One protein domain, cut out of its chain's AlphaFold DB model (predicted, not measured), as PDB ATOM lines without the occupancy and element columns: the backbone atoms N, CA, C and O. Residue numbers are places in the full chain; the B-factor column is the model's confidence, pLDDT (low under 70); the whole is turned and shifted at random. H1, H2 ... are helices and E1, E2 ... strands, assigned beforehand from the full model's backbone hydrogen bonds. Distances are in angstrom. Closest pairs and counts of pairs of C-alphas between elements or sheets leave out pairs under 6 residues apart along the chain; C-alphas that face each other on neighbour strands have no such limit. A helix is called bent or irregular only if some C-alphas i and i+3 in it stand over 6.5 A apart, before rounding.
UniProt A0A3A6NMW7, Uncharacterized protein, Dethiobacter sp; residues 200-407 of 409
ATOM      1  N   ALA A 200     264.740 219.567 200.448       72.44
ATOM      2  CA  ALA A 200     264.221 219.940 199.141       72.44
ATOM      3  C   ALA A 200     264.307 218.824 198.087       72.44
ATOM      4  O   ALA A 200     263.503 218.812 197.158       72.44
ATOM      5  N   TRP A 201     265.218 217.854 198.231       79.06
ATOM      6  CA  TRP A 201     265.274 216.687 197.337       79.06
ATOM      7  C   TRP A 201     264.252 215.617 197.707       79.06
ATOM      8  O   TRP A 201     263.652 215.010 196.823       79.06
ATOM      9  N   LYS A 202     264.028 215.390 199.006       78.69
ATOM     10  CA  LYS A 202     263.045 214.402 199.478       78.69
ATOM     11  C   LYS A 202     261.616 214.807 199.125       78.69
ATOM     12  O   LYS A 202     260.813 213.951 198.766       78.69
ATOM     13  N   ASN A 203     261.323 216.103 199.206       78.25
ATOM     14  CA  ASN A 203     259.984 216.667 199.017       78.25
ATOM     15  C   ASN A 203     259.889 217.529 197.750       78.25
ATOM     16  O   ASN A 203     259.143 218.514 197.707       78.25
ATOM     17  N   GLN A 204     260.668 217.175 196.725       83.75
ATOM     18  CA  GLN A 204     260.668 217.896 195.462       83.75
ATOM     19  C   GLN A 204     259.334 217.715 194.735       83.75
ATOM     20  O   GLN A 204     258.875 216.598 194.494       83.75
ATOM     21  N   GLN A 205     258.756 218.830 194.310       84.69
ATOM     22  CA  GLN A 205     257.592 218.882 193.445       84.69
ATOM     23  C   GLN A 205     258.004 219.288 192.029       84.69
ATOM     24  O   GLN A 205     258.980 220.013 191.807       84.69
ATOM     25  N   SER A 206     257.248 218.822 191.035       79.00
ATOM     26  CA  SER A 206     257.418 219.270 189.654       79.00
ATOM     27  C   SER A 206     256.492 220.446 189.371       79.00
ATOM     28  O   SER A 206     255.272 220.295 189.447       79.00
ATOM     29  N   PHE A 207     257.057 221.587 188.983       75.19
ATOM     30  CA  PHE A 207     256.279 222.697 188.447       75.19
ATOM     31  C   PHE A 207     255.985 222.433 186.963       75.19
ATOM     32  O   PHE A 207     256.912 222.205 186.188       75.19
ATOM     33  N   LYS A 208     254.708 222.405 186.566       77.94
ATOM     34  CA  LYS A 208     254.300 222.280 185.159       77.94
ATOM     35  C   LYS A 208     253.282 223.358 184.835       77.94
ATOM     36  O   LYS A 208     252.164 223.322 185.344       77.94
ATOM     37  N   LEU A 209     253.677 224.294 183.983       80.44
ATOM     38  CA  LEU A 209     252.765 225.275 183.414       80.44
ATOM     39  C   LEU A 209     251.999 224.643 182.256       80.44
ATOM     40  O   LEU A 209     252.567 223.916 181.445       80.44
ATOM     41  N   ALA A 210     250.700 224.918 182.200       79.31
ATOM     42  CA  ALA A 210     249.833 224.429 181.135       79.31
ATOM     43  C   ALA A 210     249.871 225.316 179.872       79.31
ATOM     44  O   ALA A 210     249.308 224.950 178.849       79.31
ATOM     45  N   GLY A 211     250.568 226.457 179.927       84.25
ATOM     46  CA  GLY A 211     250.646 227.436 178.846       84.25
ATOM     47  C   GLY A 211     251.948 228.241 178.859       84.25
ATOM     48  O   GLY A 211     252.828 228.003 179.688       84.25
ATOM     49  N   GLU A 212     252.064 229.202 177.943       88.88
ATOM     50  CA  GLU A 212     253.236 230.079 177.816       88.88
ATOM     51  C   GLU A 212     253.067 231.351 178.657       88.88
ATOM     52  O   GLU A 212     252.010 231.990 178.645       88.88
ATOM     53  N   ILE A 213     254.114 231.741 179.393       90.88
ATOM     54  CA  ILE A 213     254.111 232.990 180.161       90.88
ATOM     55  C   ILE A 213     254.348 234.176 179.223       90.88
ATOM     56  O   ILE A 213     255.421 234.326 178.641       90.88
ATOM     57  N   LYS A 214     253.386 235.098 179.167       91.25
ATOM     58  CA  LYS A 214     253.552 236.409 178.537       91.25
ATOM     59  C   LYS A 214     254.193 237.385 179.510       91.25
ATOM     60  O   LYS A 214     253.594 237.786 180.511       91.25
ATOM     61  N   LEU A 215     255.407 237.813 179.181       92.38
ATOM     62  CA  LEU A 215     256.103 238.828 179.960       92.38
ATOM     63  C   LEU A 215     255.440 240.207 179.779       92.38
ATOM     64  O   LEU A 215     255.139 240.598 178.644       92.38
ATOM     65  N   PRO A 216     255.220 240.964 180.868       90.44
ATOM     66  CA  PRO A 216     254.603 242.279 180.779       90.44
ATOM     67  C   PRO A 216     255.526 243.274 180.052       90.44
ATOM     68  O   PRO A 216     256.739 243.260 180.268       90.44
ATOM     69  N   PRO A 217     254.982 244.173 179.213       92.50
ATOM     70  CA  PRO A 217     255.769 245.250 178.623       92.50
ATOM     71  C   PRO A 217     256.285 246.216 179.697       92.50
ATOM     72  O   PRO A 217     255.604 246.495 180.687       92.50
ATOM     73  N   VAL A 218     257.475 246.772 179.469       92.94
ATOM     74  CA  VAL A 218     258.123 247.733 180.364       92.94
ATOM     75  C   VAL A 218     257.884 249.149 179.856       92.94
ATOM     76  O   VAL A 218     258.297 249.492 178.750       92.94
ATOM     77  N   TYR A 219     257.261 249.981 180.688       91.62
ATOM     78  CA  TYR A 219     257.079 251.411 180.437       91.62
ATOM     79  C   TYR A 219     258.029 252.200 181.336       91.62
ATOM     80  O   TYR A 219     257.826 252.279 182.549       91.62
ATOM     81  N   TYR A 220     259.082 252.770 180.755       90.69
ATOM     82  CA  TYR A 220     260.080 253.533 181.494       90.69
ATOM     83  C   TYR A 220     259.852 255.036 181.339       90.69
ATOM     84  O   TYR A 220     259.993 255.584 180.246       90.69
ATOM     85  N   ARG A 221     259.519 255.704 182.456       86.69
ATOM     86  CA  ARG A 221     259.294 257.163 182.533       86.69
ATOM     87  C   ARG A 221     258.320 257.692 181.470       86.69
ATOM     88  O   ARG A 221     258.477 258.805 180.974       86.69
ATOM     89  N   VAL A 222     257.322 256.888 181.115       88.38
ATOM     90  CA  VAL A 222     256.326 257.218 180.097       88.38
ATOM     91  C   VAL A 222     254.974 256.628 180.479       88.38
ATOM     92  O   VAL A 222     254.904 255.574 181.114       88.38
ATOM     93  N   GLU A 223     253.899 257.309 180.095       85.81
ATOM     94  CA  GLU A 223     252.542 256.775 180.196       85.81
ATOM     95  C   GLU A 223     252.240 255.883 178.987       85.81
ATOM     96  O   GLU A 223     252.801 256.069 177.907       85.81
ATOM     97  N   LYS A 224     251.332 254.913 179.136       83.75
ATOM     98  CA  LYS A 224     251.042 253.938 178.070       83.75
ATOM     99  C   LYS A 224     250.598 254.585 176.756       83.75
ATOM    100  O   LYS A 224     250.944 254.078 175.696       83.75
ATOM    101  N   ASP A 225     249.889 255.706 176.828       78.94
ATOM    102  CA  ASP A 225     249.302 256.365 175.656       78.94
ATOM    103  C   ASP A 225     250.309 257.247 174.898       78.94
ATOM    104  O   ASP A 225     250.089 257.600 173.743       78.94
ATOM    105  N   THR A 226     251.436 257.584 175.533       77.38
ATOM    106  CA  THR A 226     252.532 258.382 174.947       77.38
ATOM    107  C   THR A 226     253.777 257.541 174.657       77.38
ATOM    108  O   THR A 226     254.806 258.053 174.216       77.38
ATOM    109  N   ALA A 227     253.678 256.238 174.903       80.19
ATOM    110  CA  ALA A 227     254.741 255.265 174.777       80.19
ATOM    111  C   ALA A 227     255.180 255.064 173.321       80.19
ATOM    112  O   ALA A 227     254.385 254.683 172.463       80.19
ATOM    113  N   VAL A 228     256.478 255.219 173.066       85.00
ATOM    114  CA  VAL A 228     257.110 254.814 171.806       85.00
ATOM    115  C   VAL A 228     257.946 253.568 172.063       85.00
ATOM    116  O   VAL A 228     258.579 253.444 173.112       85.00
ATOM    117  N   THR A 229     257.914 252.621 171.125       88.69
ATOM    118  CA  THR A 229     258.727 251.400 171.222       88.69
ATOM    119  C   THR A 229     260.205 251.772 171.151       88.69
ATOM    120  O   THR A 229     260.607 252.544 170.282       88.69
ATOM    121  N   VAL A 230     261.012 251.221 172.055       86.50
ATOM    122  CA  VAL A 230     262.456 251.465 172.095       86.50
ATOM    123  C   VAL A 230     263.169 250.401 171.272       86.50
ATOM    124  O   VAL A 230     263.040 249.212 171.549       86.50
ATOM    125  N   GLU A 231     263.935 250.821 170.268       80.81
ATOM    126  CA  GLU A 231     264.648 249.898 169.373       80.81
ATOM    127  C   GLU A 231     265.976 249.404 169.962       80.81
ATOM    128  O   GLU A 231     266.431 248.312 169.630       80.81
ATOM    129  N   ASN A 232     266.606 250.189 170.842       86.31
ATOM    130  CA  ASN A 232     267.926 249.882 171.388       86.31
ATOM    131  C   ASN A 232     267.933 249.940 172.920       86.31
ATOM    132  O   ASN A 232     268.046 251.013 173.519       86.31
ATOM    133  N   VAL A 233     267.826 248.769 173.547       90.62
ATOM    134  CA  VAL A 233     267.902 248.614 175.001       90.62
ATOM    135  C   VAL A 233     269.078 247.717 175.357       90.62
ATOM    136  O   VAL A 233     269.124 246.549 174.977       90.62
ATOM    137  N   SER A 234     270.016 248.267 176.118       92.62
ATOM    138  CA  SER A 234     271.095 247.518 176.753       92.62
ATOM    139  C   SER A 234     270.701 247.192 178.191       92.62
ATOM    140  O   SER A 234     270.286 248.065 178.948       92.62
ATOM    141  N   ASN A 235     270.814 245.923 178.572       93.56
ATOM    142  CA  ASN A 235     270.566 245.466 179.934       93.56
ATOM    143  C   ASN A 235     271.750 244.623 180.392       93.56
ATOM    144  O   ASN A 235     272.185 243.712 179.686       93.56
ATOM    145  N   SER A 236     272.249 244.885 181.595       93.94
ATOM    146  CA  SER A 236     273.291 244.062 182.203       93.94
ATOM    147  C   SER A 236     272.927 243.668 183.628       93.94
ATOM    148  O   SER A 236     272.482 244.498 184.415       93.94
ATOM    149  N   TRP A 237     273.140 242.393 183.953       94.38
ATOM    150  CA  TRP A 237     273.078 241.872 185.315       94.38
ATOM    151  C   TRP A 237     274.496 241.632 185.811       94.38
ATOM    152  O   TRP A 237     275.222 240.794 185.270       94.38
ATOM    153  N   LYS A 238     274.912 242.418 186.803       90.50
ATOM    154  CA  LYS A 238     276.241 242.347 187.412       90.50
ATOM    155  C   LYS A 238     276.082 242.525 188.921       90.50
ATOM    156  O   LYS A 238     276.231 243.650 189.407       90.50
ATOM    157  N   PRO A 239     275.749 241.450 189.656       87.56
ATOM    158  CA  PRO A 239     275.629 241.534 191.100       87.56
ATOM    159  C   PRO A 239     276.959 241.986 191.703       87.56
ATOM    160  O   PRO A 239     278.041 241.658 191.196       87.56
ATOM    161  N   ARG A 240     276.888 242.795 192.763       77.19
ATOM    162  CA  ARG A 240     278.092 243.267 193.449       77.19
ATOM    163  C   ARG A 240     278.720 242.090 194.173       77.19
ATOM    164  O   ARG A 240     278.261 241.705 195.240       77.19
ATOM    165  N   LYS A 241     279.801 241.554 193.608       72.94
ATOM    166  CA  LYS A 241     280.620 240.576 194.317       72.94
ATOM    167  C   LYS A 241     281.230 241.244 195.540       72.94
ATOM    168  O   LYS A 241     282.065 242.142 195.410       72.94
ATOM    169  N   ILE A 242     280.807 240.805 196.714       65.19
ATOM    170  CA  ILE A 242     281.471 241.129 197.962       65.19
ATOM    171  C   ILE A 242     282.653 240.170 198.032       65.19
ATOM    172  O   ILE A 242     282.532 239.037 198.472       65.19
ATOM    173  N   VAL A 243     283.804 240.611 197.528       52.78
ATOM    174  CA  VAL A 243     285.066 239.963 197.885       52.78
ATOM    175  C   VAL A 243     285.349 240.419 199.303       52.78
ATOM    176  O   VAL A 243     285.525 241.621 199.525       52.78
ATOM    177  N   ALA A 244     285.351 239.500 200.266       45.34
ATOM    178  CA  ALA A 244     285.765 239.830 201.615       45.34
ATOM    179  C   ALA A 244     287.112 240.570 201.559       45.34
ATOM    180  O   ALA A 244     288.139 240.016 201.158       45.34
ATOM    181  N   VAL A 245     287.133 241.831 202.005       34.03
ATOM    182  CA  VAL A 245     288.347 242.427 202.565       34.03
ATOM    183  C   VAL A 245     288.549 241.698 203.886       34.03
ATOM    184  O   VAL A 245     288.209 242.193 204.959       34.03
ATOM    185  N   SER A 246     288.994 240.447 203.803       38.44
ATOM    186  CA  SER A 246     289.294 239.647 204.969       38.44
ATOM    187  C   SER A 246     290.448 240.338 205.679       38.44
ATOM    188  O   SER A 246     291.596 240.307 205.226       38.44
ATOM    189  N   VAL A 247     290.136 240.956 206.816       35.06
ATOM    190  CA  VAL A 247     291.054 240.994 207.948       35.06
ATOM    191  C   VAL A 247     291.573 239.563 208.082       35.06
ATOM    192  O   VAL A 247     290.804 238.641 208.334       35.06
ATOM    193  N   ALA A 248     292.848 239.373 207.760       35.09
ATOM    194  CA  ALA A 248     293.489 238.088 207.510       35.09
ATOM    195  C   ALA A 248     293.634 237.218 208.778       35.09
ATOM    196  O   ALA A 248     294.753 236.930 209.198       35.09
ATOM    197  N   SER A 249     292.528 236.828 209.417       38.94
ATOM    198  CA  SER A 249     292.568 236.126 210.705       38.94
ATOM    199  C   SER A 249     291.605 234.952 210.856       38.94
ATOM    200  O   SER A 249     291.845 234.138 211.741       38.94
ATOM    201  N   GLU A 250     290.571 234.796 210.033       41.19
ATOM    202  CA  GLU A 250     289.699 233.620 210.114       41.19
ATOM    203  C   GLU A 250     289.413 233.127 208.700       41.19
ATOM    204  O   GLU A 250     288.899 233.865 207.861       41.19
ATOM    205  N   ALA A 251     289.817 231.889 208.409       50.03
ATOM    206  CA  ALA A 251     289.347 231.194 207.223       50.03
ATOM    207  C   ALA A 251     287.817 231.202 207.281       50.03
ATOM    208  O   ALA A 251     287.247 230.759 208.275       50.03
ATOM    209  N   GLN A 252     287.158 231.760 206.270       62.19
ATOM    210  CA  GLN A 252     285.705 231.798 206.232       62.19
ATOM    211  C   GLN A 252     285.176 230.363 206.233       62.19
ATOM    212  O   GLN A 252     285.392 229.606 205.289       62.19
ATOM    213  N   ILE A 253     284.545 229.973 207.337       77.69
ATOM    214  CA  ILE A 253     284.105 228.599 207.554       77.69
ATOM    215  C   ILE A 253     282.827 228.378 206.735       77.69
ATOM    216  O   ILE A 253     281.792 229.006 206.999       77.69
ATOM    217  N   THR A 254     282.909 227.494 205.739       83.62
ATOM    218  CA  THR A 254     281.765 226.999 204.958       83.62
ATOM    219  C   THR A 254     280.673 226.478 205.894       83.62
ATOM    220  O   THR A 254     280.965 225.808 206.881       83.62
ATOM    221  N   GLY A 255     279.407 226.780 205.599       81.94
ATOM    222  CA  GLY A 255     278.283 226.353 206.440       81.94
ATOM    223  C   GLY A 255     277.962 227.286 207.613       81.94
ATOM    224  O   GLY A 255     277.113 226.961 208.438       81.94
ATOM    225  N   THR A 256     278.589 228.463 207.697       87.56
ATOM    226  CA  THR A 256     278.184 229.517 208.644       87.56
ATOM    227  C   THR A 256     277.179 230.490 208.020       87.56
ATOM    228  O   THR A 256     277.141 230.672 206.804       87.56
ATOM    229  N   LYS A 257     276.389 231.187 208.852       89.00
ATOM    230  CA  LYS A 257     275.462 232.238 208.385       89.00
ATOM    231  C   LYS A 257     276.181 233.387 207.667       89.00
ATOM    232  O   LYS A 257     275.668 233.900 206.682       89.00
ATOM    233  N   ALA A 258     277.377 233.763 208.129       87.94
ATOM    234  CA  ALA A 258     278.185 234.802 207.488       87.94
ATOM    235  C   ALA A 258     278.636 234.382 206.080       87.94
ATOM    236  O   ALA A 258     278.522 235.159 205.136       87.94
ATOM    237  N   TRP A 259     279.086 233.132 205.931       90.38
ATOM    238  CA  TRP A 259     279.406 232.546 204.631       90.38
ATOM    239  C   TRP A 259     278.181 232.475 203.707       90.38
ATOM    240  O   TRP A 259     278.251 232.916 202.563       90.38
ATOM    241  N   ALA A 260     277.039 231.994 204.205       91.25
ATOM    242  CA  ALA A 260     275.814 231.890 203.411       91.25
ATOM    243  C   ALA A 260     275.318 233.268 202.942       91.25
ATOM    244  O   ALA A 260     274.928 233.425 201.786       91.25
ATOM    245  N   GLY A 261     275.395 234.279 203.815       91.00
ATOM    246  CA  GLY A 261     275.086 235.664 203.471       91.00
ATOM    247  C   GLY A 261     275.975 236.215 202.352       91.00
ATOM    248  O   GLY A 261     275.477 236.897 201.457       91.00
ATOM    249  N   GLU A 262     277.270 235.885 202.357       89.25
ATOM    250  CA  GLU A 262     278.192 236.273 201.284       89.25
ATOM    251  C   GLU A 262     277.853 235.584 199.958       89.25
ATOM    252  O   GLU A 262     277.774 236.258 198.931       89.25
ATOM    253  N   ILE A 263     277.604 234.271 199.969       91.50
ATOM    254  CA  ILE A 263     277.212 233.529 198.762       91.50
ATOM    255  C   ILE A 263     275.931 234.120 198.162       91.50
ATOM    256  O   ILE A 263     275.904 234.441 196.977       91.50
ATOM    257  N   LEU A 264     274.903 234.348 198.981       92.44
ATOM    258  CA  LEU A 264     273.659 234.988 198.548       92.44
ATOM    259  C   LEU A 264     273.893 236.406 197.999       92.44
ATOM    260  O   LEU A 264     273.365 236.743 196.940       92.44
ATOM    261  N   SER A 265     274.723 237.218 198.660       91.56
ATOM    262  CA  SER A 265     275.054 238.571 198.183       91.56
ATOM    263  C   SER A 265     275.803 238.550 196.850       91.56
ATOM    264  O   SER A 265     275.539 239.373 195.975       91.56
ATOM    265  N   ASN A 266     276.704 237.584 196.659       90.25
ATOM    266  CA  ASN A 266     277.440 237.398 195.409       90.25
ATOM    267  C   ASN A 266     276.526 236.993 194.242       90.25
ATOM    268  O   ASN A 266     276.807 237.350 193.097       90.25
ATOM    269  N   GLU A 267     275.414 236.321 194.541       91.31
ATOM    270  CA  GLU A 267     274.327 236.031 193.600       91.31
ATOM    271  C   GLU A 267     273.359 237.215 193.401       91.31
ATOM    272  O   GLU A 267     272.453 237.152 192.571       91.31
ATOM    273  N   GLY A 268     273.572 238.323 194.120       91.38
ATOM    274  CA  GLY A 268     272.801 239.563 194.036       91.38
ATOM    275  C   GLY A 268     271.630 239.661 195.010       91.38
ATOM    276  O   GLY A 268     270.891 240.644 194.953       91.38
ATOM    277  N   PHE A 269     271.429 238.683 195.895       92.56
ATOM    278  CA  PHE A 269     270.376 238.770 196.906       92.56
ATOM    279  C   PHE A 269     270.726 239.803 197.979       92.56
ATOM    280  O   PHE A 269     271.862 239.895 198.443       92.56
ATOM    281  N   ILE A 270     269.731 240.584 198.396       88.31
ATOM    282  CA  ILE A 270     269.919 241.668 199.366       88.31
ATOM    283  C   ILE A 270     269.857 241.110 200.793       88.31
ATOM    284  O   ILE A 270     268.823 241.212 201.448       88.31
ATOM    285  N   VAL A 271     270.964 240.562 201.293       88.44
ATOM    286  CA  VAL A 271     271.031 240.042 202.667       88.44
ATOM    287  C   VAL A 271     271.212 241.189 203.665       88.44
ATOM    288  O   VAL A 271     272.198 241.926 203.613       88.44
ATOM    289  N   ARG A 272     270.256 241.355 204.582       87.69
ATOM    290  CA  ARG A 272     270.264 242.390 205.626       87.69
ATOM    291  C   ARG A 272     270.319 241.780 207.021       87.69
ATOM    292  O   ARG A 272     269.937 240.636 207.250       87.69
ATOM    293  N   GLU A 273     270.778 242.580 207.979       82.81
ATOM    294  CA  GLU A 273     270.675 242.219 209.390       82.81
ATOM    295  C   GLU A 273     269.198 242.067 209.787       82.81
ATOM    296  O   GLU A 273     268.381 242.941 209.501       82.81
ATOM    297  N   GLY A 274     268.863 240.946 210.430       83.06
ATOM    298  CA  GLY A 274     267.490 240.594 210.796       83.06
ATOM    299  C   GLY A 274     266.744 239.742 209.766       83.06
ATOM    300  O   GLY A 274     265.643 239.288 210.079       83.06
ATOM    301  N   ASP A 275     267.317 239.493 208.583       89.00
ATOM    302  CA  ASP A 275     266.778 238.506 207.642       89.00
ATOM    303  C   ASP A 275     266.801 237.099 208.260       89.00
ATOM    304  O   ASP A 275     267.688 236.751 209.049       89.00
ATOM    305  N   TYR A 276     265.830 236.269 207.883       90.00
ATOM    306  CA  TYR A 276     265.849 234.861 208.245       90.00
ATOM    307  C   TYR A 276     266.854 234.135 207.350       90.00
ATOM    308  O   TYR A 276     266.742 234.133 206.123       90.00
ATOM    309  N   LEU A 277     267.855 233.541 207.998       92.12
ATOM    310  CA  LEU A 277     268.905 232.767 207.359       92.12
ATOM    311  C   LEU A 277     269.215 231.539 208.217       92.12
ATOM    312  O   LEU A 277     269.692 231.663 209.358       92.12
ATOM    313  N   GLU A 278     268.948 230.368 207.660       92.81
ATOM    314  CA  GLU A 278     269.233 229.060 208.246       92.81
ATOM    315  C   GLU A 278     270.186 228.285 207.337       92.81
ATOM    316  O   GLU A 278     270.141 228.416 206.114       92.81
ATOM    317  N   VAL A 279     271.112 227.548 207.949       92.19
ATOM    318  CA  VAL A 279     272.197 226.868 207.242       92.19
ATOM    319  C   VAL A 279     272.350 225.469 207.815       92.19
ATOM    320  O   VAL A 279     272.734 225.314 208.974       92.19
ATOM    321  N   ASN A 280     272.090 224.471 206.979       91.50
ATOM    322  CA  ASN A 280     272.193 223.058 207.308       91.50
ATOM    323  C   ASN A 280     273.418 222.470 206.604       91.50
ATOM    324  O   ASN A 280     273.425 222.267 205.389       91.50
ATOM    325  N   LEU A 281     274.478 222.231 207.380       90.31
ATOM    326  CA  LEU A 281     275.739 221.659 206.910       90.31
ATOM    327  C   LEU A 281     275.719 220.131 207.057       90.31
ATOM    328  O   LEU A 281     275.486 219.609 208.145       90.31
ATOM    329  N   GLN A 282     276.032 219.425 205.975       86.75
ATOM    330  CA  GLN A 282     276.204 217.977 205.945       86.75
ATOM    331  C   GLN A 282     277.591 217.628 205.397       86.75
ATOM    332  O   GLN A 282     277.962 218.019 204.291       86.75
ATOM    333  N   GLU A 283     278.366 216.862 206.160       85.62
ATOM    334  CA  GLU A 283     279.663 216.350 205.717       85.62
ATOM    335  C   GLU A 283     279.507 214.940 205.141       85.62
ATOM    336  O   GLU A 283     279.040 214.020 205.821       85.62
ATOM    337  N   THR A 284     279.928 214.771 203.889       80.88
ATOM    338  CA  THR A 284     279.868 213.497 203.165       80.88
ATOM    339  C   THR A 284     281.251 213.118 202.633       80.88
ATOM    340  O   THR A 284     282.179 213.925 202.631       80.88
ATOM    341  N   GLN A 285     281.387 211.912 202.079       77.50
ATOM    342  CA  GLN A 285     282.630 211.483 201.417       77.50
ATOM    343  C   GLN A 285     283.012 212.338 200.198       77.50
ATOM    344  O   GLN A 285     284.165 212.329 199.776       77.50
ATOM    345  N   LYS A 286     282.048 213.058 199.612       76.19
ATOM    346  CA  LYS A 286     282.255 213.937 198.451       76.19
ATOM    347  C   LYS A 286     282.575 215.387 198.844       76.19
ATOM    348  O   LYS A 286     282.690 216.227 197.954       76.19
ATOM    349  N   GLY A 287     282.703 215.671 200.141       83.50
ATOM    350  CA  GLY A 287     282.962 217.001 200.694       83.50
ATOM    351  C   GLY A 287     281.787 217.555 201.500       83.50
ATOM    352  O   GLY A 287     280.843 216.829 201.841       83.50
ATOM    353  N   LEU A 288     281.868 218.852 201.806       86.88
ATOM    354  CA  LEU A 288     280.837 219.590 202.528       86.88
ATOM    355  C   LEU A 288     279.681 219.983 201.603       86.88
ATOM    356  O   LEU A 288     279.875 220.574 200.537       86.88
ATOM    357  N   PHE A 289     278.472 219.683 202.055       90.25
ATOM    358  CA  PHE A 289     277.208 220.020 201.420       90.25
ATOM    359  C   PHE A 289     276.437 220.963 202.329       90.25
ATOM    360  O   PHE A 289     276.370 220.746 203.536       90.25
ATOM    361  N   VAL A 290     275.868 222.020 201.761       90.94
ATOM    362  CA  VAL A 290     275.156 223.035 202.532       90.94
ATOM    363  C   VAL A 290     273.805 223.322 201.905       90.94
ATOM    364  O   VAL A 290     273.724 223.602 200.711       90.94
ATOM    365  N   GLU A 291     272.764 223.288 202.725       93.62
ATOM    366  CA  GLU A 291     271.434 223.783 202.388       93.62
ATOM    367  C   GLU A 291     271.195 225.091 203.138       93.62
ATOM    368  O   GLU A 291     271.354 225.166 204.355       93.62
ATOM    369  N   VAL A 292     270.888 226.147 202.393       94.44
ATOM    370  CA  VAL A 292     270.670 227.492 202.922       94.44
ATOM    371  C   VAL A 292     269.219 227.874 202.689       94.44
ATOM    372  O   VAL A 292     268.786 227.898 201.540       94.44
ATOM    373  N   PHE A 293     268.505 228.235 203.751       94.00
ATOM    374  CA  PHE A 293     267.159 228.798 203.683       94.00
ATOM    375  C   PHE A 293     267.239 230.296 203.948       94.00
ATOM    376  O   PHE A 293     267.807 230.720 204.956       94.00
ATOM    377  N   TYR A 294     266.681 231.099 203.049       93.88
ATOM    378  CA  TYR A 294     266.745 232.552 203.113       93.88
ATOM    379  C   TYR A 294     265.377 233.196 202.892       93.88
ATOM    380  O   TYR A 294     264.672 232.887 201.926       93.88
ATOM    381  N   ARG A 295     265.028 234.144 203.768       90.38
ATOM    382  CA  ARG A 295     263.833 234.985 203.655       90.38
ATOM    383  C   ARG A 295     264.137 236.408 204.175       90.38
ATOM    384  O   ARG A 295     264.609 236.541 205.306       90.38
ATOM    385  N   PRO A 296     263.878 237.479 203.398       85.69
ATOM    386  CA  PRO A 296     264.123 238.857 203.841       85.69
ATOM    387  C   PRO A 296     263.301 239.232 205.085       85.69
ATOM    388  O   PRO A 296     262.147 238.854 205.176       85.69
ATOM    389  N   GLN A 297     263.803 240.066 206.000       77.12
ATOM    390  CA  GLN A 297     263.078 240.465 207.222       77.12
ATOM    391  C   GLN A 297     261.749 241.176 206.931       77.12
ATOM    392  O   GLN A 297     260.772 241.043 207.663       77.12
ATOM    393  N   LYS A 298     261.724 241.977 205.859       67.62
ATOM    394  CA  LYS A 298     260.524 242.687 205.391       67.62
ATOM    395  C   LYS A 298     259.632 241.820 204.509       67.62
ATOM    396  O   LYS A 298     258.699 242.357 203.910       67.62
ATOM    397  N   SER A 299     259.928 240.527 204.386       62.88
ATOM    398  CA  SER A 299     259.023 239.607 203.725       62.88
ATOM    399  C   SER A 299     257.697 239.631 204.458       62.88
ATOM    400  O   SER A 299     257.648 239.517 205.684       62.88
ATOM    401  N   THR A 300     256.617 239.745 203.708       63.34
ATOM    402  CA  THR A 300     255.336 239.319 204.255       63.34
ATOM    403  C   THR A 300     255.417 237.819 204.524       63.34
ATOM    404  O   THR A 300     256.149 237.113 203.829       63.34
ATOM    405  N   ASP A 301     254.613 237.296 205.452       61.09
ATOM    406  CA  ASP A 301     254.465 235.840 205.621       61.09
ATOM    407  C   ASP A 301     254.063 235.143 204.308       61.09
ATOM    408  O   ASP A 301     254.090 233.926 204.226       61.09
ATOM    409  N   ASN A 302     253.708 235.897 203.261       67.50
ATOM    410  CA  ASN A 302     253.328 235.418 201.944       67.50
ATOM    411  C   ASN A 302     254.472 235.325 200.923       67.50
ATOM    412  O   ASN A 302     254.215 234.823 199.831       67.50
ATOM    413  N   ASP A 303     255.687 235.794 201.214       79.62
ATOM    414  CA  ASP A 303     256.804 235.679 200.268       79.62
ATOM    415  C   ASP A 303     257.435 234.271 200.308       79.62
ATOM    416  O   ASP A 303     257.403 233.602 201.346       79.62
ATOM    417  N   PRO A 304     257.976 233.784 199.178       88.38
ATOM    418  CA  PRO A 304     258.604 232.467 199.104       88.38
ATOM    419  C   PRO A 304     259.947 232.433 199.857       88.38
ATOM    420  O   PRO A 304     260.737 233.377 199.770       88.38
ATOM    421  N   THR A 305     260.242 231.327 200.551       91.94
ATOM    422  CA  THR A 305     261.593 231.066 201.084       91.94
ATOM    423  C   THR A 305     262.492 230.614 199.940       91.94
ATOM    424  O   THR A 305     262.156 229.662 199.238       91.94
ATOM    425  N   LEU A 306     263.648 231.254 199.766       94.69
ATOM    426  CA  LEU A 306     264.687 230.758 198.869       94.69
ATOM    427  C   LEU A 306     265.437 229.615 199.553       94.69
ATOM    428  O   LEU A 306     265.911 229.783 200.675       94.69
ATOM    429  N   VAL A 307     265.609 228.499 198.851       94.88
ATOM    430  CA  VAL A 307     266.457 227.389 199.286       94.88
ATOM    431  C   VAL A 307     267.592 227.206 198.284       94.88
ATOM    432  O   VAL A 307     267.364 227.103 197.079       94.88
ATOM    433  N   LEU A 308     268.828 227.191 198.774       94.69
ATOM    434  CA  LEU A 308     270.038 227.080 197.965       94.69
ATOM    435  C   LEU A 308     270.848 225.863 198.401       94.69
ATOM    436  O   LEU A 308     271.176 225.719 199.577       94.69
ATOM    437  N   HIS A 309     271.198 225.005 197.442       92.75
ATOM    438  CA  HIS A 309     272.099 223.878 197.673       92.75
ATOM    439  C   HIS A 309     273.483 224.200 197.150       92.75
ATOM    440  O   HIS A 309     273.655 224.569 195.989       92.75
ATOM    441  N   TYR A 310     274.474 224.018 198.006       92.06
ATOM    442  CA  TYR A 310     275.872 224.269 197.716       92.06
ATOM    443  C   TYR A 310     276.702 223.024 198.012       92.06
ATOM    444  O   TYR A 310     276.463 222.324 198.996       92.06
ATOM    445  N   GLN A 311     277.715 222.785 197.187       89.12
ATOM    446  CA  GLN A 311     278.743 221.788 197.440       89.12
ATOM    447  C   GLN A 311     280.122 222.430 197.344       89.12
ATOM    448  O   GLN A 311     280.452 223.116 196.374       89.12
ATOM    449  N   GLU A 312     280.962 222.155 198.335       85.25
ATOM    450  CA  GLU A 312     282.351 222.592 198.337       85.25
ATOM    451  C   GLU A 312     283.103 222.126 197.077       85.25
ATOM    452  O   GLU A 312     282.956 220.999 196.607       85.25
ATOM    453  N   GLY A 313     283.874 223.036 196.475       82.75
ATOM    454  CA  GLY A 313     284.605 222.802 195.225       82.75
ATOM    455  C   GLY A 313     283.754 222.838 193.949       82.75
ATOM    456  O   GLY A 313     284.302 223.104 192.883       82.75
ATOM    457  N   THR A 314     282.434 222.629 194.040       88.25
ATOM    458  CA  THR A 314     281.519 222.681 192.880       88.25
ATOM    459  C   THR A 314     280.762 224.007 192.795       88.25
ATOM    460  O   THR A 314     280.528 224.514 191.701       88.25
ATOM    461  N   GLY A 315     280.424 224.608 193.937       88.81
ATOM    462  CA  GLY A 315     279.630 225.829 194.005       88.81
ATOM    463  C   GLY A 315     278.144 225.547 194.232       88.81
ATOM    464  O   GLY A 315     277.770 224.550 194.852       88.81
ATOM    465  N   ILE A 316     277.295 226.456 193.751       91.81
ATOM    466  CA  ILE A 316     275.838 226.328 193.852       91.81
ATOM    467  C   ILE A 316     275.366 225.251 192.873       91.81
ATOM    468  O   ILE A 316     275.624 225.335 191.674       91.81
ATOM    469  N   LEU A 317     274.672 224.245 193.395       90.88
ATOM    470  CA  LEU A 317     274.135 223.127 192.624       90.88
ATOM    471  C   LEU A 317     272.739 223.431 192.081       90.88
ATOM    472  O   LEU A 317     272.421 223.086 190.944       90.88
ATOM    473  N   SER A 318     271.897 224.052 192.906       91.38
ATOM    474  CA  SER A 318     270.482 224.241 192.599       91.38
ATOM    475  C   SER A 318     269.843 225.313 193.471       91.38
ATOM    476  O   SER A 318     270.261 225.552 194.608       91.38
ATOM    477  N   TYR A 319     268.791 225.915 192.923       94.25
ATOM    478  CA  TYR A 319     267.919 226.867 193.594       94.25
ATOM    479  C   TYR A 319     266.523 226.255 193.663       94.25
ATOM    480  O   TYR A 319     266.038 225.689 192.682       94.25
ATOM    481  N   TYR A 320     265.868 226.400 194.803       93.62
ATOM    482  CA  TYR A 320     264.478 226.033 195.007       93.62
ATOM    483  C   TYR A 320     263.756 227.173 195.712       93.62
ATOM    484  O   TYR A 320     264.381 228.045 196.319       93.62
ATOM    485  N   TYR A 321     262.431 227.142 195.658       92.44
ATOM    486  CA  TYR A 321     261.630 227.819 196.660       92.44
ATOM    487  C   TYR A 321     260.811 226.813 197.447       92.44
ATOM    488  O   TYR A 321     260.366 225.792 196.914       92.44
ATOM    489  N   GLU A 322     260.627 227.124 198.718       90.44
ATOM    490  CA  GLU A 322     259.677 226.439 199.575       90.44
ATOM    491  C   GLU A 322     258.287 227.049 199.375       90.44
ATOM    492  O   GLU A 322     258.074 228.252 199.556       90.44
ATOM    493  N   GLU A 323     257.343 226.206 198.978       85.94
ATOM    494  CA  GLU A 323     255.925 226.512 198.916       85.94
ATOM    495  C   GLU A 323     255.241 225.950 200.163       85.94
ATOM    496  O   GLU A 323     255.323 224.758 200.451       85.94
ATOM    497  N   GLU A 324     254.505 226.798 200.872       83.88
ATOM    498  CA  GLU A 324     253.754 226.434 202.081       83.88
ATOM    499  C   GLU A 324     252.252 226.242 201.781       83.88
ATOM    500  O   GLU A 324     251.432 226.160 202.693       83.88
ATOM    501  N   GLY A 325     251.862 226.177 200.501       74.62
ATOM    502  CA  GLY A 325     250.471 225.999 200.069       74.62
ATOM    503  C   GLY A 325     249.797 227.261 199.518       74.62
ATOM    504  O   GLY A 325     248.571 227.315 199.452       74.62
ATOM    505  N   LYS A 326     250.571 228.297 199.172       71.81
ATOM    506  CA  LYS A 326     250.081 229.621 198.759       71.81
ATOM    507  C   LYS A 326     249.686 229.658 197.287       71.81
ATOM    508  O   LYS A 326     248.560 230.042 196.975       71.81
ATOM    509  N   ALA A 327     250.603 229.309 196.385       70.56
ATOM    510  CA  ALA A 327     250.359 229.301 194.941       70.56
ATOM    511  C   ALA A 327     250.234 227.875 194.382       70.56
ATOM    512  O   ALA A 327     249.488 227.650 193.428       70.56
ATOM    513  N   ALA A 328     250.926 226.913 194.991       78.50
ATOM    514  CA  ALA A 328     250.883 225.501 194.624       78.50
ATOM    515  C   ALA A 328     250.770 224.588 195.858       78.50
ATOM    516  O   ALA A 328     250.638 225.060 196.986       78.50
ATOM    517  N   GLN A 329     250.785 223.267 195.645       84.19
ATOM    518  CA  GLN A 329     250.822 222.306 196.751       84.19
ATOM    519  C   GLN A 329     252.095 222.502 197.581       84.19
ATOM    520  O   GLN A 329     253.140 222.757 196.978       84.19
ATOM    521  N   PRO A 330     252.037 222.345 198.915       87.25
ATOM    522  CA  PRO A 330     253.216 222.481 199.756       87.25
ATOM    523  C   PRO A 330     254.364 221.563 199.319       87.25
ATOM    524  O   PRO A 330     254.138 220.401 198.969       87.25
ATOM    525  N   GLY A 331     255.589 222.077 199.348       88.88
ATOM    526  CA  GLY A 331     256.793 221.348 198.956       88.88
ATOM    527  C   GLY A 331     257.856 222.255 198.347       88.88
ATOM    528  O   GLY A 331     257.745 223.478 198.389       88.88
ATOM    529  N   TYR A 332     258.885 221.653 197.753       90.50
ATOM    530  CA  TYR A 332     260.001 222.399 197.173       90.50
ATOM    531  C   TYR A 332     259.965 222.332 195.660       90.50
ATOM    532  O   TYR A 332     259.938 221.251 195.072       90.50
ATOM    533  N   TYR A 333     260.008 223.489 195.016       91.50
ATOM    534  CA  TYR A 333     259.941 223.585 193.565       91.50
ATOM    535  C   TYR A 333     261.237 224.183 193.027       91.50
ATOM    536  O   TYR A 333     261.732 225.168 193.582       91.50
ATOM    537  N   PRO A 334     261.808 223.599 191.961       92.00
ATOM    538  CA  PRO A 334     263.052 224.085 191.390       92.00
ATOM    539  C   PRO A 334     262.863 225.479 190.789       92.00
ATOM    540  O   PRO A 334     261.881 225.747 190.093       92.00
ATOM    541  N   LEU A 335     263.843 226.342 191.028       93.81
ATOM    542  CA  LEU A 335     263.956 227.662 190.431       93.81
ATOM    543  C   LEU A 335     265.060 227.676 189.376       93.81
ATOM    544  O   LEU A 335     266.039 226.930 189.432       93.81
ATOM    545  N   LEU A 336     264.928 228.599 188.436       93.88
ATOM    546  CA  LEU A 336     266.025 229.007 187.580       93.88
ATOM    547  C   LEU A 336     267.083 229.752 188.393       93.88
ATOM    548  O   LEU A 336     266.722 230.562 189.244       93.88
ATOM    549  N   PRO A 337     268.379 229.593 188.080       93.81
ATOM    550  CA  PRO A 337     269.388 230.523 188.567       93.81
ATOM    551  C   PRO A 337     269.012 231.969 188.184       93.81
ATOM    552  O   PRO A 337     268.566 232.184 187.048       93.81
ATOM    553  N   PRO A 338     269.243 232.983 189.041       94.94
ATOM    554  CA  PRO A 338     268.922 234.378 188.723       94.94
ATOM    555  C   PRO A 338     269.528 234.845 187.394       94.94
ATOM    556  O   PRO A 338     268.875 235.526 186.606       94.94
ATOM    557  N   ALA A 339     270.752 234.407 187.085       93.94
ATOM    558  CA  ALA A 339     271.410 234.704 185.817       93.94
ATOM    559  C   ALA A 339     270.692 234.093 184.598       93.94
ATOM    560  O   ALA A 339     270.695 234.693 183.524       93.94
ATOM    561  N   GLU A 340     270.080 232.911 184.732       94.88
ATOM    562  CA  GLU A 340     269.261 232.325 183.667       94.88
ATOM    563  C   GLU A 340     267.922 233.039 183.534       94.88
ATOM    564  O   GLU A 340     267.521 233.360 182.417       94.88
ATOM    565  N   ALA A 341     267.259 233.333 184.656       95.56
ATOM    566  CA  ALA A 341     266.002 234.070 184.652       95.56
ATOM    567  C   ALA A 341     266.170 235.456 184.013       95.56
ATOM    568  O   ALA A 341     265.359 235.851 183.178       95.56
ATOM    569  N   PHE A 342     267.271 236.156 184.310       96.44
ATOM    570  CA  PHE A 342     267.553 237.476 183.751       96.44
ATOM    571  C   PHE A 342     267.671 237.478 182.222       96.44
ATOM    572  O   PHE A 342     267.330 238.477 181.597       96.44
ATOM    573  N   LYS A 343     268.073 236.373 181.576       95.38
ATOM    574  CA  LYS A 343     268.141 236.298 180.100       95.38
ATOM    575  C   LYS A 343     266.791 236.576 179.431       95.38
ATOM    576  O   LYS A 343     266.772 237.034 178.290       95.38
ATOM    577  N   GLN A 344     265.682 236.346 180.141       94.19
ATOM    578  CA  GLN A 344     264.325 236.638 179.674       94.19
ATOM    579  C   GLN A 344     264.072 238.142 179.466       94.19
ATOM    580  O   GLN A 344     263.149 238.502 178.741       94.19
ATOM    581  N   VAL A 345     264.915 239.028 180.016       93.94
ATOM    582  CA  VAL A 345     264.845 240.486 179.800       93.94
ATOM    583  C   VAL A 345     264.874 240.869 178.317       93.94
ATOM    584  O   VAL A 345     264.262 241.856 177.914       93.94
ATOM    585  N   ASN A 346     265.544 240.061 177.491       91.25
ATOM    586  CA  ASN A 346     265.668 240.284 176.051       91.25
ATOM    587  C   ASN A 346     264.353 240.049 175.294       91.25
ATOM    588  O   ASN A 346     264.221 240.482 174.155       91.25
ATOM    589  N   ASN A 347     263.383 239.387 175.927       92.38
ATOM    590  CA  ASN A 347     262.067 239.110 175.355       92.38
ATOM    591  C   ASN A 347     261.021 240.162 175.767       92.38
ATOM    592  O   ASN A 347     259.869 240.092 175.339       92.38
ATOM    593  N   LEU A 348     261.394 241.132 176.609       92.94
ATOM    594  CA  LEU A 348     260.503 242.208 177.029       92.94
ATOM    595  C   LEU A 348     260.306 243.222 175.903       92.94
ATOM    596  O   LEU A 348     261.244 243.603 175.204       92.94
ATOM    597  N   LYS A 349     259.078 243.726 175.783       93.12
ATOM    598  CA  LYS A 349     258.783 244.899 174.955       93.12
ATOM    599  C   LYS A 349     259.023 246.158 175.775       93.12
ATOM    600  O   LYS A 349     258.446 246.303 176.851       93.12
ATOM    601  N   TRP A 350     259.849 247.058 175.254       94.00
ATOM    602  CA  TRP A 350     260.263 248.273 175.945       94.00
ATOM    603  C   TRP A 350     259.630 249.510 175.333       94.00
ATOM    604  O   TRP A 350     259.623 249.682 174.114       94.00
ATOM    605  N   TYR A 351     259.154 250.390 176.206       92.44
ATOM    606  CA  TYR A 351     258.516 251.641 175.847       92.44
ATOM    607  C   TYR A 351     259.081 252.798 176.670       92.44
ATOM    608  O   TYR A 351     259.111 252.729 177.900       92.44
ATOM    609  N   ALA A 352     259.508 253.865 176.000       90.38
ATOM    610  CA  ALA A 352     260.019 255.081 176.629       90.38
ATOM    611  C   ALA A 352     259.932 256.277 175.669       90.38
ATOM    612  O   ALA A 352     259.607 256.129 174.494       90.38
ATOM    613  N   LEU A 353     260.252 257.471 176.175       85.69
ATOM    614  CA  LEU A 353     260.432 258.669 175.345       85.69
ATOM    615  C   LEU A 353     261.809 258.712 174.654       85.69
ATOM    616  O   LEU A 353     261.973 259.395 173.647       85.69
ATOM    617  N   SER A 354     262.801 257.997 175.195       83.75
ATOM    618  CA  SER A 354     264.138 257.880 174.601       83.75
ATOM    619  C   SER A 354     264.203 256.711 173.621       83.75
ATOM    620  O   SER A 354     263.668 255.639 173.891       83.75
ATOM    621  N   GLN A 355     264.933 256.889 172.517       82.56
ATOM    622  CA  GLN A 355     265.204 255.826 171.539       82.56
ATOM    623  C   GLN A 355     266.289 254.842 171.997       82.56
ATOM    624  O   GLN A 355     266.443 253.772 171.404       82.56
ATOM    625  N   ARG A 356     267.049 255.198 173.038       86.81
ATOM    626  CA  ARG A 356     268.114 254.366 173.596       86.81
ATOM    627  C   ARG A 356     268.027 254.331 175.113       86.81
ATOM    628  O   ARG A 356     267.939 255.382 175.747       86.81
ATOM    629  N   LEU A 357     268.104 253.130 175.672       90.12
ATOM    630  CA  LEU A 357     268.148 252.890 177.111       90.12
ATOM    631  C   LEU A 357     269.318 251.968 177.450       90.12
ATOM    632  O   LEU A 357     269.668 251.078 176.674       90.12
ATOM    633  N   ASP A 358     269.913 252.178 178.618       92.25
ATOM    634  CA  ASP A 358     270.940 251.297 179.166       92.25
ATOM    635  C   ASP A 358     270.711 251.148 180.665       92.25
ATOM    636  O   ASP A 358     270.598 252.150 181.375       92.25
ATOM    637  N   PHE A 359     270.614 249.908 181.132       93.31
ATOM    638  CA  PHE A 359     270.344 249.581 182.524       93.31
ATOM    639  C   PHE A 359     271.407 248.646 183.099       93.31
ATOM    640  O   PHE A 359     271.797 247.634 182.504       93.31
ATOM    641  N   SER A 360     271.817 248.952 184.330       93.25
ATOM    642  CA  SER A 360     272.624 248.065 185.164       93.25
ATOM    643  C   SER A 360     271.793 247.583 186.344       93.25
ATOM    644  O   SER A 360     271.395 248.376 187.194       93.25
ATOM    645  N   PHE A 361     271.607 246.272 186.429       94.50
ATOM    646  CA  PHE A 361     270.942 245.581 187.525       94.50
ATOM    647  C   PHE A 361     271.986 244.903 188.414       94.50
ATOM    648  O   PHE A 361     272.956 244.323 187.915       94.50
ATOM    649  N   GLN A 362     271.808 245.019 189.729       92.00
ATOM    650  CA  GLN A 362     272.789 244.546 190.719       92.00
ATOM    651  C   GLN A 362     272.157 243.757 191.865       92.00
ATOM    652  O   GLN A 362     272.843 242.953 192.490       92.00
ATOM    653  N   GLU A 363     270.873 243.988 192.135       93.62
ATOM    654  CA  GLU A 363     270.156 243.382 193.249       93.62
ATOM    655  C   GLU A 363     268.940 242.591 192.762       93.62
ATOM    656  O   GLU A 363     268.280 242.976 191.791       93.62
ATOM    657  N   VAL A 364     268.656 241.476 193.432       93.94
ATOM    658  CA  VAL A 364     267.528 240.598 193.129       93.94
ATOM    659  C   VAL A 364     266.830 240.150 194.409       93.94
ATOM    660  O   VAL A 364     267.456 239.888 195.435       93.94
ATOM    661  N   VAL A 365     265.506 240.062 194.345       92.69
ATOM    662  CA  VAL A 365     264.664 239.529 195.419       92.69
ATOM    663  C   VAL A 365     263.721 238.488 194.829       92.69
ATOM    664  O   VAL A 365     263.092 238.740 193.801       92.69
ATOM    665  N   LEU A 366     263.615 237.326 195.472       93.38
ATOM    666  CA  LEU A 366     262.595 236.333 195.143       93.38
ATOM    667  C   LEU A 366     261.259 236.757 195.772       93.38
ATOM    668  O   LEU A 366     261.200 237.075 196.956       93.38
ATOM    669  N   THR A 367     260.194 236.785 194.980       92.00
ATOM    670  CA  THR A 367     258.844 237.176 195.413       92.00
ATOM    671  C   THR A 367     257.790 236.468 194.560       92.00
ATOM    672  O   THR A 367     258.129 235.648 193.711       92.00
ATOM    673  N   TYR A 368     256.513 236.783 194.758       90.81
ATOM    674  CA  TYR A 368     255.448 236.392 193.841       90.81
ATOM    675  C   TYR A 368     255.058 237.550 192.922       90.81
ATOM    676  O   TYR A 368     254.969 238.698 193.357       90.81
ATOM    677  N   TYR A 369     254.756 237.238 191.665       92.06
ATOM    678  CA  TYR A 369     254.244 238.200 190.698       92.06
ATOM    679  C   TYR A 369     253.130 237.589 189.847       92.06
ATOM    680  O   TYR A 369     253.127 236.390 189.568       92.06
ATOM    681  N   ASP A 370     252.181 238.430 189.447       93.00
ATOM    682  CA  ASP A 370     251.057 238.046 188.602       93.00
ATOM    683  C   ASP A 370     251.464 238.137 187.128       93.00
ATOM    684  O   ASP A 370     251.654 239.228 186.588       93.00
ATOM    685  N   PHE A 371     251.584 236.989 186.463       93.00
ATOM    686  CA  PHE A 371     251.873 236.912 185.034       93.00
ATOM    687  C   PHE A 371     250.636 236.528 184.234       93.00
ATOM    688  O   PHE A 371     249.752 235.823 184.724       93.00
ATOM    689  N   LEU A 372     250.588 236.962 182.977       93.25
ATOM    690  CA  LEU A 372     249.612 236.460 182.019       93.25
ATOM    691  C   LEU A 372     250.119 235.136 181.449       93.25
ATOM    692  O   LEU A 372     251.234 235.061 180.940       93.25
ATOM    693  N   LEU A 373     249.293 234.104 181.535       92.12
ATOM    694  CA  LEU A 373     249.512 232.799 180.932       92.12
ATOM    695  C   LEU A 373     248.569 232.659 179.737       92.12
ATOM    696  O   LEU A 373     247.366 232.886 179.886       92.12
ATOM    697  N   GLU A 374     249.100 232.296 178.573       89.81
ATOM    698  CA  GLU A 374     248.294 231.910 177.415       89.81
ATOM    699  C   GLU A 374     248.217 230.384 177.320       89.81
ATOM    700  O   GLU A 374     249.227 229.708 177.132       89.81
ATOM    701  N   GLU A 375     247.003 229.853 177.445       88.56
ATOM    702  CA  GLU A 375     246.685 228.427 177.357       88.56
ATOM    703  C   GLU A 375     245.499 228.263 176.400       88.56
ATOM    704  O   GLU A 375     244.442 228.868 176.600       88.56
ATOM    705  N   ASP A 376     245.679 227.499 175.319       85.81
ATOM    706  CA  ASP A 376     244.654 227.256 174.291       85.81
ATOM    707  C   ASP A 376     243.975 228.538 173.749       85.81
ATOM    708  O   ASP A 376     242.766 228.579 173.492       85.81
ATOM    709  N   GLY A 377     244.748 229.621 173.598       81.12
ATOM    710  CA  GLY A 377     244.266 230.924 173.118       81.12
ATOM    711  C   GLY A 377     243.430 231.713 174.134       81.12
ATOM    712  O   GLY A 377     242.809 232.716 173.778       81.12
ATOM    713  N   ARG A 378     243.383 231.273 175.398       87.12
ATOM    714  CA  ARG A 378     242.794 232.015 176.518       87.12
ATOM    715  C   ARG A 378     243.897 232.577 177.396       87.12
ATOM    716  O   ARG A 378     244.836 231.876 177.760       87.12
ATOM    717  N   GLU A 379     243.745 233.839 177.776       91.19
ATOM    718  CA  GLU A 379     244.648 234.487 178.721       91.19
ATOM    719  C   GLU A 379     244.091 234.389 180.139       91.19
ATOM    720  O   GLU A 379     242.925 234.708 180.397       91.19
ATOM    721  N   LYS A 380     244.937 233.960 181.072       91.44
ATOM    722  CA  LYS A 380     244.627 233.923 182.499       91.44
ATOM    723  C   LYS A 380     245.782 234.513 183.290       91.44
ATOM    724  O   LYS A 380     246.938 234.190 183.049       91.44
ATOM    725  N   THR A 381     245.466 235.322 184.292       91.94
ATOM    726  CA  THR A 381     246.461 235.773 185.264       91.94
ATOM    727  C   THR A 381     246.769 234.662 186.264       91.94
ATOM    728  O   THR A 381     245.859 234.096 186.876       91.94
ATOM    729  N   VAL A 382     248.052 234.353 186.442       89.94
ATOM    730  CA  VAL A 382     248.548 233.351 187.388       89.94
ATOM    731  C   VAL A 382     249.651 233.968 188.239       89.94
ATOM    732  O   VAL A 382     250.567 234.604 187.724       89.94
ATOM    733  N   LYS A 383     249.563 233.752 189.551       90.12
ATOM    734  CA  LYS A 383     250.578 234.177 190.510       90.12
ATOM    735  C   LYS A 383     251.703 233.147 190.552       90.12
ATOM    736  O   LYS A 383     251.455 231.993 190.892       90.12
ATOM    737  N   LEU A 384     252.921 233.558 190.205       90.31
ATOM    738  CA  LEU A 384     254.090 232.680 190.094       90.31
ATOM    739  C   LEU A 384     255.282 233.239 190.877       90.31
ATOM    740  O   LEU A 384     255.370 234.460 191.054       90.31
ATOM    741  N   PRO A 385     256.213 232.384 191.333       91.94
ATOM    742  CA  PRO A 385     257.493 232.844 191.857       91.94
ATOM    743  C   PRO A 385     258.262 233.618 190.776       91.94
ATOM    744  O   PRO A 385     258.378 233.197 189.619       91.94
ATOM    745  N   ALA A 386     258.796 234.768 191.162       94.38
ATOM    746  CA  ALA A 386     259.453 235.721 190.288       94.38
ATOM    747  C   ALA A 386     260.690 236.310 190.958       94.38
ATOM    748  O   ALA A 386     260.710 236.565 192.162       94.38
ATOM    749  N   TYR A 387     261.694 236.608 190.146       95.94
ATOM    750  CA  TYR A 387     262.792 237.467 190.544       95.94
ATOM    751  C   TYR A 387     262.445 238.918 190.220       95.94
ATOM    752  O   TYR A 387     262.203 239.270 189.065       95.94
ATOM    753  N   CYS A 388     262.427 239.758 191.250       94.94
ATOM    754  CA  CYS A 388     262.399 241.207 191.129       94.94
ATOM    755  C   CYS A 388     263.844 241.705 191.048       94.94
ATOM    756  O   CYS A 388     264.545 241.723 192.060       94.94
ATOM    757  N   PHE A 389     264.292 242.075 189.851       95.81
ATOM    758  CA  PHE A 389     265.597 242.681 189.610       95.81
ATOM    759  C   PHE A 389     265.508 244.193 189.785       95.81
ATOM    760  O   PHE A 389     264.661 244.842 189.166       95.81
ATOM    761  N   LEU A 390     266.404 244.757 190.590       93.62
ATOM    762  CA  LEU A 390     266.516 246.191 190.820       93.62
ATOM    763  C   LEU A 390     267.754 246.723 190.094       93.62
ATOM    764  O   LEU A 390     268.871 246.209 190.246       93.62
ATOM    765  N   GLY A 391     267.541 247.748 189.275       91.75
ATOM    766  CA  GLY A 391     268.587 248.375 188.479       91.75
ATOM    767  C   GLY A 391     268.370 249.866 188.294       91.75
ATOM    768  O   GLY A 391     267.368 250.426 188.731       91.75
ATOM    769  N   MET A 392     269.330 250.511 187.643       92.00
ATOM    770  CA  MET A 392     269.298 251.945 187.350       92.00
ATOM    771  C   MET A 392     269.689 252.209 185.900       92.00
ATOM    772  O   MET A 392     270.509 251.481 185.334       92.00
ATOM    773  N   GLU A 393     269.116 253.263 185.320       91.19
ATOM    774  CA  GLU A 393     269.503 253.747 183.994       91.19
ATOM    775  C   GLU A 393     270.878 254.434 184.054       91.19
ATOM    776  O   GLU A 393     271.084 255.381 184.818       91.19
ATOM    777  N   THR A 394     271.817 253.987 183.223       88.12
ATOM    778  CA  THR A 394     273.226 254.412 183.265       88.12
ATOM    779  C   THR A 394     273.560 255.558 182.310       88.12
ATOM    780  O   THR A 394     274.505 256.297 182.573       88.12
ATOM    781  N   LEU A 395     272.810 255.745 181.218       82.44
ATOM    782  CA  LEU A 395     273.141 256.746 180.188       82.44
ATOM    783  C   LEU A 395     272.865 258.190 180.620       82.44
ATOM    784  O   LEU A 395     273.652 259.086 180.313       82.44
ATOM    785  N   HIS A 396     271.752 258.428 181.312       75.31
ATOM    786  CA  HIS A 396     271.269 259.781 181.609       75.31
ATOM    787  C   HIS A 396     271.161 260.075 183.110       75.31
ATOM    788  O   HIS A 396     270.413 260.971 183.497       75.31
ATOM    789  N   ASN A 397     271.895 259.337 183.961       69.25
ATOM    790  CA  ASN A 397     271.705 259.344 185.422       69.25
ATOM    791  C   ASN A 397     270.221 259.198 185.774       69.25
ATOM    792  O   ASN A 397     269.621 260.033 186.458       69.25
ATOM    793  N   GLY A 398     269.598 258.180 185.188       72.31
ATOM    794  CA  GLY A 398     268.167 258.016 185.294       72.31
ATOM    795  C   GLY A 398     267.733 257.351 186.587       72.31
ATOM    796  O   GLY A 398     268.488 257.172 187.537       72.31
ATOM    797  N   GLY A 399     266.444 257.051 186.631       84.00
ATOM    798  CA  GLY A 399     265.780 256.524 187.810       84.00
ATOM    799  C   GLY A 399     265.960 255.021 187.928       84.00
ATOM    800  O   GLY A 399     266.293 254.342 186.952       84.00
ATOM    801  N   GLU A 400     265.668 254.527 189.125       89.38
ATOM    802  CA  GLU A 400     265.549 253.103 189.406       89.38
ATOM    803  C   GLU A 400     264.472 252.448 188.530       89.38
ATOM    804  O   GLU A 400     263.444 253.050 188.201       89.38
ATOM    805  N   LEU A 401     264.706 251.188 188.180       92.12
ATOM    806  CA  LEU A 401     263.778 250.322 187.475       92.12
ATOM    807  C   LEU A 401     263.709 248.976 188.196       92.12
ATOM    808  O   LEU A 401     264.728 248.414 188.600       92.12
ATOM    809  N   LYS A 402     262.488 248.452 188.316       94.38
ATOM    810  CA  LYS A 402     262.222 247.098 188.796       94.38
ATOM    811  C   LYS A 402     261.708 246.250 187.648       94.38
ATOM    812  O   LYS A 402     260.776 246.662 186.959       94.38
ATOM    813  N   LEU A 403     262.291 245.072 187.471       95.31
ATOM    814  CA  LEU A 403     261.842 244.084 186.498       95.31
ATOM    815  C   LEU A 403     261.439 242.804 187.210       95.31
ATOM    816  O   LEU A 403     262.230 242.244 187.962       95.31
ATOM    817  N   TYR A 404     260.229 242.334 186.935       95.56
ATOM    818  CA  TYR A 404     259.731 241.061 187.438       95.56
ATOM    819  C   TYR A 404     259.848 240.025 186.327       95.56
ATOM    820  O   TYR A 404     259.196 240.147 185.291       95.56
ATOM    821  N   LEU A 405     260.703 239.026 186.535       96.56
ATOM    822  CA  LEU A 405     260.923 237.933 185.591       96.56
ATOM    823  C   LEU A 405     260.564 236.600 186.257       96.56
ATOM    824  O   LEU A 405     260.909 236.412 187.427       96.56
ATOM    825  N   PRO A 406     259.892 235.673 185.550       94.50
ATOM    826  CA  PRO A 406     259.565 234.361 186.090       94.50
ATOM    827  C   PRO A 406     260.816 233.639 186.592       94.50
ATOM    828  O   PRO A 406     261.819 233.536 185.880       94.50
ATOM    829  N   ALA A 407     260.744 233.125 187.818       94.12
ATOM    830  CA  ALA A 407     261.810 232.318 188.407       94.12
ATOM    831  C   ALA A 407     261.669 230.826 188.054       94.12
ATOM    832  O   ALA A 407     262.512 230.017 188.426       94.12
TER     833      ALA A 407
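This is residues 200 to 407 of the 409 residues of an uncharacterized protein of Dethiobacter sp (UniProt A0A3A6NMW7). You are looking at two lobes joined side by side along the longest axis. In one, a bent, strongly twisted sheet of E1, E3, E10, E11 and E12 folds partly round helix H2, with the small pair E2 and E9 beside it; in the other, helix H1 crosses one face of the twisted sheet E4-E5-E6-E7-E8. Residues 245 to 251, in the long link from E3 to H1, stick out. The printed part has 208 residues, with two named helices and twelve named strands, in the order E1 E2 E3 H1 E4 E5 E6 E7 E8 H2 E9 E10 E11 E12; the class is mostly strand. The whole is compact, with a radius of gyration of the C-alphas of 18.9 A and spans of 59 by 44 by 29 A.

Start at E10, residues 356 to 375, which bends by 118 degrees at residue 363. On one side of it find E3, residues 232 to 237, parallel, with N 234 and O 357 2.9 A apart, and E1, residues 212 to 214, antiparallel, with N 214 and O 372 2.8 A apart. On the other side is E11, residues 378 to 393, with N 373 and O 380 2.8 A apart; E12, residues 400 to 406, follows with N 389 and O 403 2.8 A apart. E10, E11 and E12 form a meander, each strand the antiparallel neighbour of the one before. H2, residues 338 to 347, is on this branched sheet; its closest C-alphas to E12 are those of Ala 341 and Leu 405, 6.4 A apart. E2, residues 218 to 220, and E9, residues 350 to 352, are parallel, with N 351 and O 218 2.8 A apart. Residues 276 to 284, 287 to 295, 305 to 311, 315 to 323 and 331 to 335 are E4 to E8, a second meander; look for N 280 and O 291 at 2.8 A, N 292 and O 308 at 2.9 A, N 307 and O 320 at 2.9 A, and N 335 and O 319 at 2.8 A. H1, residues 257 to 266, is on one face of it, making two layers, a helix on a sheet, at a height over the sheet of 8.7 A; it runs across the strands, at 83 degrees to E6 on the local plane. The closest C-alphas of E6 and E10, those of Leu 306 and Leu 366, are 7.0 A apart. In H1 every O i to N i+4 pair is within hydrogen-bond range; in H2 1 of 6 is, beside 6 of 7 O i to N i+3 pairs.

Find C-alpha 212, where E1 begins, at (253.236, 230.079, 177.816). E10 starts at C-alpha 356, (268.114, 254.366, 173.596), and spans 33.9 A; E11 spans 35.2 A, E5 26.4 A and E4 26.1 A. E12 ends at C-alpha 406, (259.565, 234.361, 186.090).

The C-alphas farthest apart, those of Thr 226 and Gln 285, are 61.7 A apart. The printed part has no cut; the links E2 to E3 and E3 to H1 are long. The pLDDT is under 70 at residues 242 to 252, 298 to 302 and 397.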